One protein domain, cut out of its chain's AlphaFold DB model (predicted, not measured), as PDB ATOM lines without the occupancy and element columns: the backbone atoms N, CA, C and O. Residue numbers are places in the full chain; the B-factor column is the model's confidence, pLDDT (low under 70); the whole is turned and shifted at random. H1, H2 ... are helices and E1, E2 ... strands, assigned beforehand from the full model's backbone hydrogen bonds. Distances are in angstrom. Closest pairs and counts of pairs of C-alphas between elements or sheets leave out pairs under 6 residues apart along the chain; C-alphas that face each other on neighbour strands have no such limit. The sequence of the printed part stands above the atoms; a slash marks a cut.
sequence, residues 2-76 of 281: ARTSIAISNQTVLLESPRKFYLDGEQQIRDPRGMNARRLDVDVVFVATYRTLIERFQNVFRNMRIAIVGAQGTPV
ATOM      1  N   ALA A   2      26.784  17.005  10.926       36.38
ATOM      2  CA  ALA A   2      26.919  18.365  10.364       36.38
ATOM      3  C   ALA A   2      27.199  18.451   8.842       36.38
ATOM      4  O   ALA A   2      26.853  19.440   8.209       36.38
ATOM      5  N   ARG A   3      27.795  17.417   8.228       39.78
ATOM      6  CA  ARG A   3      28.115  17.417   6.785       39.78
ATOM      7  C   ARG A   3      26.893  17.428   5.865       39.78
ATOM      8  O   ARG A   3      26.985  17.911   4.743       39.78
ATOM      9  N   THR A   4      25.771  16.873   6.314       38.53
ATOM     10  CA  THR A   4      24.620  16.611   5.438       38.53
ATOM     11  C   THR A   4      23.708  17.831   5.279       38.53
ATOM     12  O   THR A   4      22.950  17.881   4.321       38.53
ATOM     13  N   SER A   5      23.779  18.826   6.174       47.19
ATOM     14  CA  SER A   5      22.827  19.948   6.198       47.19
ATOM     15  C   SER A   5      23.278  21.211   5.455       47.19
ATOM     16  O   SER A   5      22.484  22.138   5.342       47.19
ATOM     17  N   ILE A   6      24.530  21.288   4.986       55.25
ATOM     18  CA  ILE A   6      25.107  22.528   4.420       55.25
ATOM     19  C   ILE A   6      25.180  22.490   2.887       55.25
ATOM     20  O   ILE A   6      25.058  23.526   2.237       55.25
ATOM     21  N   ALA A   7      25.332  21.309   2.283       56.47
ATOM     22  CA  ALA A   7      25.242  21.181   0.836       56.47
ATOM     23  C   ALA A   7      23.766  21.185   0.418       56.47
ATOM     24  O   ALA A   7      23.007  20.291   0.797       56.47
ATOM     25  N   ILE A   8      23.373  22.165  -0.401       63.34
ATOM     26  CA  ILE A   8      22.131  22.091  -1.181       63.34
ATOM     27  C   ILE A   8      22.150  20.741  -1.916       63.34
ATOM     28  O   ILE A   8      23.213  20.304  -2.358       63.34
ATOM     29  N   SER A   9      21.014  20.050  -2.030       74.50
ATOM     30  CA  SER A   9      20.927  18.655  -2.510       74.50
ATOM     31  C   SER A   9      21.689  18.358  -3.817       74.50
ATOM     32  O   SER A   9      22.115  17.223  -4.042       74.50
ATOM     33  N   ASN A  10      21.913  19.365  -4.665       86.75
ATOM     34  CA  ASN A  10      22.620  19.274  -5.944       86.75
ATOM     35  C   ASN A  10      24.110  19.682  -5.910       86.75
ATOM     36  O   ASN A  10      24.763  19.685  -6.959       86.75
ATOM     37  N   GLN A  11      24.663  20.022  -4.748       89.44
ATOM     38  CA  GLN A  11      26.055  20.432  -4.579       89.44
ATOM     39  C   GLN A  11      26.895  19.364  -3.871       89.44
ATOM     40  O   GLN A  11      26.396  18.503  -3.143       89.44
ATOM     41  N   THR A  12      28.200  19.440  -4.100       87.62
ATOM     42  CA  THR A  12      29.222  18.644  -3.428       87.62
ATOM     43  C   THR A  12      30.253  19.591  -2.834       87.62
ATOM     44  O   THR A  12      30.778  20.467  -3.528       87.62
ATOM     45  N   VAL A  13      30.559  19.403  -1.554       87.56
ATOM     46  CA  VAL A  13      31.625  20.131  -0.862       87.56
ATOM     47  C   VAL A  13      32.984  19.619  -1.351       87.56
ATOM     48  O   VAL A  13      33.271  18.427  -1.268       87.56
ATOM     49  N   LEU A  14      33.812  20.530  -1.859       86.50
ATOM     50  CA  LEU A  14      35.183  20.287  -2.312       86.50
ATOM     51  C   LEU A  14      36.216  20.544  -1.207       86.50
ATOM     52  O   LEU A  14      37.252  19.885  -1.160       86.50
ATOM     53  N   LEU A  15      35.950  21.518  -0.333       86.81
ATOM     54  CA  LEU A  15      36.831  21.897   0.770       86.81
ATOM     55  C   LEU A  15      36.014  22.275   2.004       86.81
ATOM     56  O   LEU A  15      35.034  23.008   1.904       86.81
ATOM     57  N   GLU A  16      36.499  21.833   3.159       87.44
ATOM     58  CA  GLU A  16      36.056  22.253   4.486       87.44
ATOM     59  C   GLU A  16      37.283  22.826   5.205       87.44
ATOM     60  O   GLU A  16      38.264  22.114   5.414       87.44
ATOM     61  N   SER A  17      37.257  24.112   5.552       88.62
ATOM     62  CA  SER A  17      38.339  24.777   6.284       88.62
ATOM     63  C   SER A  17      37.801  25.359   7.590       88.62
ATOM     64  O   SER A  17      37.189  26.431   7.562       88.62
ATOM     65  N   PRO A  18      38.006  24.684   8.735       87.94
ATOM     66  CA  PRO A  18      37.704  25.253  10.042       87.94
ATOM     67  C   PRO A  18      38.544  26.512  10.279       87.94
ATOM     68  O   PRO A  18      39.759  26.501  10.078       87.94
ATOM     69  N   ARG A  19      37.890  27.598  10.685       84.75
ATOM     70  CA  ARG A  19      38.504  28.908  10.935       84.75
ATOM     71  C   ARG A  19      38.669  29.186  12.413       84.75
ATOM     72  O   ARG A  19      39.727  29.638  12.839       84.75
ATOM     73  N   LYS A  20      37.600  28.959  13.169       85.75
ATOM     74  CA  LYS A  20      37.518  29.261  14.595       85.75
ATOM     75  C   LYS A  20      36.738  28.167  15.292       85.75
ATOM     76  O   LYS A  20      35.795  27.618  14.725       85.75
ATOM     77  N   PHE A  21      37.139  27.883  16.517       87.75
ATOM     78  CA  PHE A  21      36.436  26.982  17.411       87.75
ATOM     79  C   PHE A  21      36.048  27.771  18.656       87.75
ATOM     80  O   PHE A  21      36.812  28.633  19.093       87.75
ATOM     81  N   TYR A  22      34.890  27.469  19.227       88.50
ATOM     82  CA  TYR A  22      34.435  28.060  20.477       88.50
ATOM     83  C   TYR A  22      34.042  26.942  21.431       88.50
ATOM     84  O   TYR A  22      33.253  26.065  21.068       88.50
ATOM     85  N   LEU A  23      34.612  26.958  22.634       89.19
ATOM     86  CA  LEU A  23      34.217  26.054  23.711       89.19
ATOM     87  C   LEU A  23      33.187  26.747  24.588       89.19
ATOM     88  O   LEU A  23      33.399  27.883  25.016       89.19
ATOM     89  N   ASP A  24      32.067  26.061  24.807       88.56
ATOM     90  CA  ASP A  24      30.969  26.495  25.673       88.56
ATOM     91  C   ASP A  24      30.443  27.918  25.369       88.56
ATOM     92  O   ASP A  24      29.829  28.558  26.215       88.56
ATOM     93  N   GLY A  25      30.629  28.394  24.129       79.62
ATOM     94  CA  GLY A  25      30.108  29.667  23.620       79.62
ATOM     95  C   GLY A  25      30.929  30.920  23.950       79.62
ATOM     96  O   GLY A  25      30.571  31.997  23.479       79.62
ATOM     97  N   GLU A  26      32.024  30.809  24.707       72.00
ATOM     98  CA  GLU A  26      32.743  31.984  25.230       72.00
ATOM     99  C   GLU A  26      34.194  32.079  24.745       72.00
ATOM    100  O   GLU A  26      34.653  33.147  24.337       72.00
ATOM    101  N   GLN A  27      34.935  30.966  24.751       74.62
ATOM    102  CA  GLN A  27      36.370  30.994  24.478       74.62
ATOM    103  C   GLN A  27      36.674  30.637  23.022       74.62
ATOM    104  O   GLN A  27      36.597  29.467  22.638       74.62
ATOM    105  N   GLN A  28      37.090  31.628  22.223       83.25
ATOM    106  CA  GLN A  28      37.671  31.364  20.905       83.25
ATOM    107  C   GLN A  28      39.015  30.647  21.085       83.25
ATOM    108  O   GLN A  28      39.945  31.171  21.698       83.25
ATOM    109  N   ILE A  29      39.132  29.459  20.506       84.38
ATOM    110  CA  ILE A  29      40.340  28.638  20.529       84.38
ATOM    111  C   ILE A  29      40.747  28.243  19.109       84.38
ATOM    112  O   ILE A  29      39.932  28.148  18.189       84.38
ATOM    113  N   ARG A  30      42.051  28.024  18.928       77.25
ATOM    114  CA  ARG A  30      42.635  27.666  17.630       77.25
ATOM    115  C   ARG A  30      42.566  26.163  17.351       77.25
ATOM    116  O   ARG A  30      42.351  25.767  16.211       77.25
ATOM    117  N   ASP A  31      42.761  25.343  18.380       83.88
ATOM    118  CA  ASP A  31      42.774  23.885  18.283       83.88
ATOM    119  C   ASP A  31      42.058  23.268  19.498       83.88
ATOM    120  O   ASP A  31      42.567  23.388  20.613       83.88
ATOM    121  N   PRO A  32      40.885  22.632  19.317       84.62
ATOM    122  CA  PRO A  32      40.103  22.056  20.414       84.62
ATOM    123  C   PRO A  32      40.607  20.684  20.876       84.62
ATOM    124  O   PRO A  32      40.047  20.102  21.806       84.62
ATOM    125  N   ARG A  33      41.603  20.096  20.203       85.50
ATOM    126  CA  ARG A  33      42.009  18.712  20.472       85.50
ATOM    127  C   ARG A  33      42.570  18.570  21.889       85.50
ATOM    128  O   ARG A  33      43.507  19.262  22.266       85.50
ATOM    129  N   GLY A  34      42.016  17.621  22.645       87.81
ATOM    130  CA  GLY A  34      42.425  17.333  24.025       87.81
ATOM    131  C   GLY A  34      41.770  18.222  25.086       87.81
ATOM    132  O   GLY A  34      42.071  18.058  26.264       87.81
ATOM    133  N   MET A  35      40.875  19.133  24.696       88.25
ATOM    134  CA  MET A  35      40.116  19.970  25.626       88.25
ATOM    135  C   MET A  35      38.752  19.344  25.945       88.25
ATOM    136  O   MET A  35      38.130  18.717  25.087       88.25
ATOM    137  N   ASN A  36      38.277  19.542  27.176       88.94
ATOM    138  CA  ASN A  36      36.942  19.132  27.609       88.94
ATOM    139  C   ASN A  36      35.985  20.323  27.516       88.94
ATOM    140  O   ASN A  36      36.282  21.381  28.062       88.94
ATOM    141  N   ALA A  37      34.835  20.136  26.872       87.75
ATOM    142  CA  ALA A  37      33.760  21.124  26.803       87.75
ATOM    143  C   ALA A  37      32.406  20.422  26.679       87.75
ATOM    144  O   ALA A  37      32.332  19.278  26.218       87.75
ATOM    145  N   ARG A  38      31.328  21.102  27.074       91.38
ATOM    146  CA  ARG A  38      29.955  20.600  26.899       91.38
ATOM    147  C   ARG A  38      29.447  20.869  25.487       91.38
ATOM    148  O   ARG A  38      28.665  20.081  24.957       91.38
ATOM    149  N   ARG A  39      29.897  21.967  24.876       87.75
ATOM    150  CA  ARG A  39      29.551  22.387  23.517       87.75
ATOM    151  C   ARG A  39      30.795  22.853  22.763       87.75
ATOM    152  O   ARG A  39      31.613  23.597  23.294       87.75
ATOM    153  N   LEU A  40      30.900  22.428  21.506       86.88
ATOM    154  CA  LEU A  40      31.906  22.885  20.551       86.88
ATOM    155  C   LEU A  40      31.193  23.516  19.355       86.88
ATOM    156  O   LEU A  40      30.538  22.807  18.590       86.88
ATOM    157  N   ASP A  41      31.352  24.824  19.185       88.44
ATOM    158  CA  ASP A  41      30.923  25.534  17.980       88.44
ATOM    159  C   ASP A  41      32.119  25.734  17.045       88.44
ATOM    160  O   ASP A  41      33.256  25.907  17.493       88.44
ATOM    161  N   VAL A  42      31.876  25.683  15.734       86.94
ATOM    162  CA  VAL A  42      32.934  25.794  14.722       86.94
ATOM    163  C   VAL A  42      32.491  26.707  13.590       86.94
ATOM    164  O   VAL A  42      31.494  26.432  12.925       86.94
ATOM    165  N   ASP A  43      33.295  27.731  13.311       87.06
ATOM    166  CA  ASP A  43      33.182  28.520  12.088       87.06
ATOM    167  C   ASP A  43      33.945  27.799  10.978       87.06
ATOM    168  O   ASP A  43      35.157  27.589  11.081       87.06
ATOM    169  N   VAL A  44      33.259  27.425   9.901       87.31
ATOM    170  CA  VAL A  44      33.851  26.669   8.789       87.31
ATOM    171  C   VAL A  44      33.624  27.405   7.474       87.31
ATOM    172  O   VAL A  44      32.512  27.828   7.170       87.31
ATOM    173  N   VAL A  45      34.676  27.516   6.662       88.81
ATOM    174  CA  VAL A  45      34.554  27.886   5.248       88.81
ATOM    175  C   VAL A  45      34.361  26.632   4.417       88.81
ATOM    176  O   VAL A  45      35.196  25.726   4.435       88.81
ATOM    177  N   PHE A  46      33.272  26.617   3.659       88.81
ATOM    178  CA  PHE A  46      32.985  25.586   2.676       88.81
ATOM    179  C   PHE A  46      33.247  26.122   1.275       88.81
ATOM    180  O   PHE A  46      32.804  27.214   0.923       88.81
ATOM    181  N   VAL A  47      33.927  25.324   0.456       88.75
ATOM    182  CA  VAL A  47      33.938  25.508  -0.998       88.75
ATOM    183  C   VAL A  47      33.162  24.348  -1.583       88.75
ATOM    184  O   VAL A  47      33.516  23.195  -1.346       88.75
ATOM    185  N   ALA A  48      32.105  24.640  -2.328       90.00
ATOM    186  CA  ALA A  48      31.250  23.641  -2.949       90.00
ATOM    187  C   ALA A  48      31.061  23.948  -4.434       90.00
ATOM    188  O   ALA A  48      31.239  25.079  -4.881       90.00
ATOM    189  N   THR A  49      30.702  22.925  -5.200       89.81
ATOM    190  CA  THR A  49      30.347  23.060  -6.614       89.81
ATOM    191  C   THR A  49      29.159  22.170  -6.954       89.81
ATOM    192  O   THR A  49      28.782  21.296  -6.171       89.81
ATOM    193  N   TYR A  50      28.565  22.372  -8.125       91.31
ATOM    194  CA  TYR A  50      27.483  21.525  -8.607       91.31
ATOM    195  C   TYR A  50      27.977  20.105  -8.876       91.31
ATOM    196  O   TYR A  50      28.985  19.889  -9.551       91.31
ATOM    197  N   ARG A  51      27.219  19.115  -8.401       90.00
ATOM    198  CA  ARG A  51      27.519  17.692  -8.607       90.00
ATOM    199  C   ARG A  51      27.632  17.334 -10.089       90.00
ATOM    200  O   ARG A  51      28.536  16.601 -10.479       90.00
ATOM    201  N   THR A  52      26.785  17.939 -10.918       91.75
ATOM    202  CA  THR A  52      26.781  17.765 -12.375       91.75
ATOM    203  C   THR A  52      28.103  18.173 -13.029       91.75
ATOM    204  O   THR A  52      28.506  17.568 -14.021       91.75
ATOM    205  N   LEU A  53      28.816  19.164 -12.481       90.12
ATOM    206  CA  LEU A  53      30.131  19.564 -12.987       90.12
ATOM    207  C   LEU A  53      31.186  18.494 -12.687       90.12
ATOM    208  O   LEU A  53      31.989  18.161 -13.558       90.12
ATOM    209  N   ILE A  54      31.147  17.915 -11.485       89.38
ATOM    210  CA  ILE A  54      32.042  16.818 -11.091       89.38
ATOM    211  C   ILE A  54      31.792  15.595 -11.975       89.38
ATOM    212  O   ILE A  54      32.736  15.007 -12.495       89.38
ATOM    213  N   GLU A  55      30.530  15.237 -12.205       90.12
ATOM    214  CA  GLU A  55      30.159  14.107 -13.062       90.12
ATOM    215  C   GLU A  55      30.636  14.301 -14.505       90.12
ATOM    216  O   GLU A  55      31.214  13.382 -15.090       90.12
ATOM    217  N   ARG A  56      30.453  15.503 -15.073       91.19
ATOM    218  CA  ARG A  56      30.971  15.855 -16.406       91.19
ATOM    219  C   ARG A  56      32.490  15.730 -16.466       91.19
ATOM    220  O   ARG A  56      32.999  15.110 -17.396       91.19
ATOM    221  N   PHE A  57      33.199  16.249 -15.466       88.19
ATOM    222  CA  PHE A  57      34.653  16.126 -15.379       88.19
ATOM    223  C   PHE A  57      35.084  14.656 -15.335       88.19
ATOM    224  O   PHE A  57      35.883  14.222 -16.159       88.19
ATOM    225  N   GLN A  58      34.496  13.847 -14.454       89.62
ATOM    226  CA  GLN A  58      34.818  12.422 -14.340       89.62
ATOM    227  C   GLN A  58      34.496  11.629 -15.614       89.62
ATOM    228  O   GLN A  58      35.243  10.718 -15.970       89.62
ATOM    229  N   ASN A  59      33.411  11.973 -16.316       90.94
ATOM    230  CA  ASN A  59      33.054  11.361 -17.596       90.94
ATOM    231  C   ASN A  59      34.144  11.557 -18.654       90.94
ATOM    232  O   ASN A  59      34.457  10.611 -19.373       90.94
ATOM    233  N   VAL A  60      34.762  12.740 -18.721       92.12
ATOM    234  CA  VAL A  60      35.858  13.015 -19.665       92.12
ATOM    235  C   VAL A  60      37.023  12.045 -19.440       92.12
ATOM    236  O   VAL A  60      37.453  11.379 -20.382       92.12
ATOM    237  N   PHE A  61      37.477  11.866 -18.195       89.88
ATOM    238  CA  PHE A  61      38.560  10.917 -17.884       89.88
ATOM    239  C   PHE A  61      38.161   9.459 -18.119       89.88
ATOM    240  O   PHE A  61      38.948   8.701 -18.685       89.88
ATOM    241  N   ARG A  62      36.926   9.072 -17.758       89.50
ATOM    242  CA  ARG A  62      36.402   7.726 -18.043       89.50
ATOM    243  C   ARG A  62      36.412   7.415 -19.539       89.50
ATOM    244  O   ARG A  62      36.863   6.338 -19.921       89.50
ATOM    245  N   ASN A  63      35.983   8.359 -20.377       93.69
ATOM    246  CA  ASN A  63      35.960   8.195 -21.833       93.69
ATOM    247  C   ASN A  63      37.367   8.061 -22.424       93.69
ATOM    248  O   ASN A  63      37.567   7.311 -23.375       93.69
ATOM    249  N   MET A  64      38.355   8.722 -21.819       94.94
ATOM    250  CA  MET A  64      39.771   8.569 -22.174       94.94
ATOM    251  C   MET A  64      40.427   7.325 -21.554       94.94
ATOM    252  O   MET A  64      41.612   7.094 -21.772       94.94
ATOM    253  N   ARG A  65      39.684   6.517 -20.783       91.81
ATOM    254  CA  ARG A  65      40.192   5.356 -20.026       91.81
ATOM    255  C   ARG A  65      41.317   5.720 -19.047       91.81
ATOM    256  O   ARG A  65      42.187   4.902 -18.761       91.81
ATOM    257  N   ILE A  66      41.277   6.937 -18.507       88.31
ATOM    258  CA  ILE A  66      42.221   7.428 -17.501       88.31
ATOM    259  C   ILE A  66      41.568   7.317 -16.122       88.31
ATOM    260  O   ILE A  66      40.499   7.879 -15.875       88.31
ATOM    261  N   ALA A  67      42.217   6.602 -15.205       83.50
ATOM    262  CA  ALA A  67      41.777   6.523 -13.817       83.50
ATOM    263  C   ALA A  67      42.179   7.793 -13.052       83.50
ATOM    264  O   ALA A  67      43.349   8.172 -13.033       83.50
ATOM    265  N   ILE A  68      41.217   8.434 -12.379       80.69
ATOM    266  CA  ILE A  68      41.504   9.556 -11.481       80.69
ATOM    267  C   ILE A  68      41.970   8.988 -10.140       80.69
ATOM    268  O   ILE A  68      41.223   8.281  -9.461       80.69
ATOM    269  N   VAL A  69      43.205   9.302  -9.756       75.00
ATOM    270  CA  VAL A  69      43.800   8.881  -8.483       75.00
ATOM    271  C   VAL A  69      43.739  10.012  -7.452       75.00
ATOM    272  O   VAL A  69      43.970  11.174  -7.778       75.00
ATOM    273  N   GLY A  70      43.453   9.673  -6.192       67.50
ATOM    274  CA  GLY A  70      43.331  10.650  -5.101       67.50
ATOM    275  C   GLY A  70      41.942  11.299  -4.992       67.50
ATOM    276  O   GLY A  70      41.151  11.291  -5.934       67.50
ATOM    277  N   ALA A  71      41.620  11.798  -3.792       64.06
ATOM    278  CA  ALA A  71      40.379  12.519  -3.461       64.06
ATOM    279  C   ALA A  71      39.046  11.881  -3.938       64.06
ATOM    280  O   ALA A  71      38.047  12.580  -4.093       64.06
ATOM    281  N   GLN A  72      39.010  10.563  -4.182       67.44
ATOM    282  CA  GLN A  72      37.850   9.850  -4.742       67.44
ATOM    283  C   GLN A  72      37.290  10.494  -6.027       67.44
ATOM    284  O   GLN A  72      36.082  10.531  -6.243       67.44
ATOM    285  N   GLY A  73      38.167  11.056  -6.867       70.44
ATOM    286  CA  GLY A  73      37.754  11.739  -8.094       70.44
ATOM    287  C   GLY A  73      37.085  13.100  -7.876       70.44
ATOM    288  O   GLY A  73      36.448  13.611  -8.799       70.44
ATOM    289  N   THR A  74      37.204  13.679  -6.678       77.94
ATOM    290  CA  THR A  74      36.719  15.027  -6.360       77.94
ATOM    291  C   THR A  74      37.790  16.057  -6.730       77.94
ATOM    292  O   THR A  74      38.938  15.908  -6.299       77.94
ATOM    293  N   PRO A  75      37.462  17.098  -7.516       83.69
ATOM    294  CA  PRO A  75      38.428  18.124  -7.889       83.69
ATOM    295  C   PRO A  75      38.828  18.987  -6.686       83.69
ATOM    296  O   PRO A  75      38.032  19.238  -5.782       83.69
ATOM    297  N   VAL A  76      40.064  19.486  -6.703       87.75
ATOM    298  CA  VAL A  76      40.568  20.452  -5.717       87.75
ATOM    299  C   VAL A  76      40.436  21.862  -6.301       87.75
ATOM    300  O   VAL A  76      40.813  22.054  -7.459       87.75
TER     301      VAL A  76
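This is residues 2 to 76 of the 281 residues of the protein "Cell division protein FtsA, nonfunctional" of Parcubacteria group bacterium GW2011_GWC1_41_7 (UniProt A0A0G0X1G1). A long two-stranded ribbon, E1 beside E3, has the short strand E2 next to E1 at one end and the helix H1 at the other, where H1 follows E3 with no residue between them, turns off at an angle to it and adds to the length beyond the ribbon. After H1 the last stretch, residues 64 to 76, folds back from the far end of the helix toward the ribbon. The printed part has 75 residues with three named strands and one named helix, in the order E1, E2, E3, H1; the sheet runs E2, E1, E3 and is antiparallel, and the class is mixed, helices and strands. The whole is only just extended, close to loose, with a radius of gyration of the C-alphas of 17.3 A, and it is a rod in outline, spanning 53 by 24 by 16 A.

E1, residues 11 to 23, is the inner strand of the sheet and bends by 75 degrees at residue 14. E2, residues 27 to 29, is an edge strand and forms a hairpin with E1, antiparallel at 126 degrees; C-alphas 28 and 22 face each other at 4.6 A, and N 29 and O 21 are within hydrogen-bond range at 2.8 A. E3, residues 40 to 50, is the other edge strand and bends by 54 degrees at residue 43. E1 and E3 are antiparallel at 165 degrees; C-alphas 18 and 44 face each other at 4.3 A, and N 14 and O 47 at 2.7 A and N 22 and O 41 at 2.8 A are within hydrogen-bond range. E2 and E3 are apart. H1, residues 51 to 63, is on the sheet but only grazes it, with its residues 51 to 54. The closest C-alphas of E1 and H1 are those of Gln 11 and Arg 51, 5.1 A apart. In H1 every O i to N i+4 pair is within hydrogen-bond range.

The printed part begins at Ala 2, and E1 starts at C-alpha 11, at (26.055, 20.432, -4.579), running 30.0 A to C-alpha 23, at (34.217, 26.054, 23.711). E2, Gln 27 to Ile 29, measures 6.1 A. E3, Leu 40 to Tyr 50, returns over 29.5 A. H1, Arg 51 to Asn 63, measures 18.3 A and ends at C-alpha 63, at (35.960, 8.195, -21.833).

The two C-alphas farthest apart are those of Glu 26 and Met 64, 53.3 A. The printed part has no cut. The links E1 to E2 and E3 to H1 are tight, the link E2 to E3 is short with 10 residues, and no link is long. The mean pLDDT of the printed part is 82.2; residues 2 to 8 and 70 to 72 are under 70.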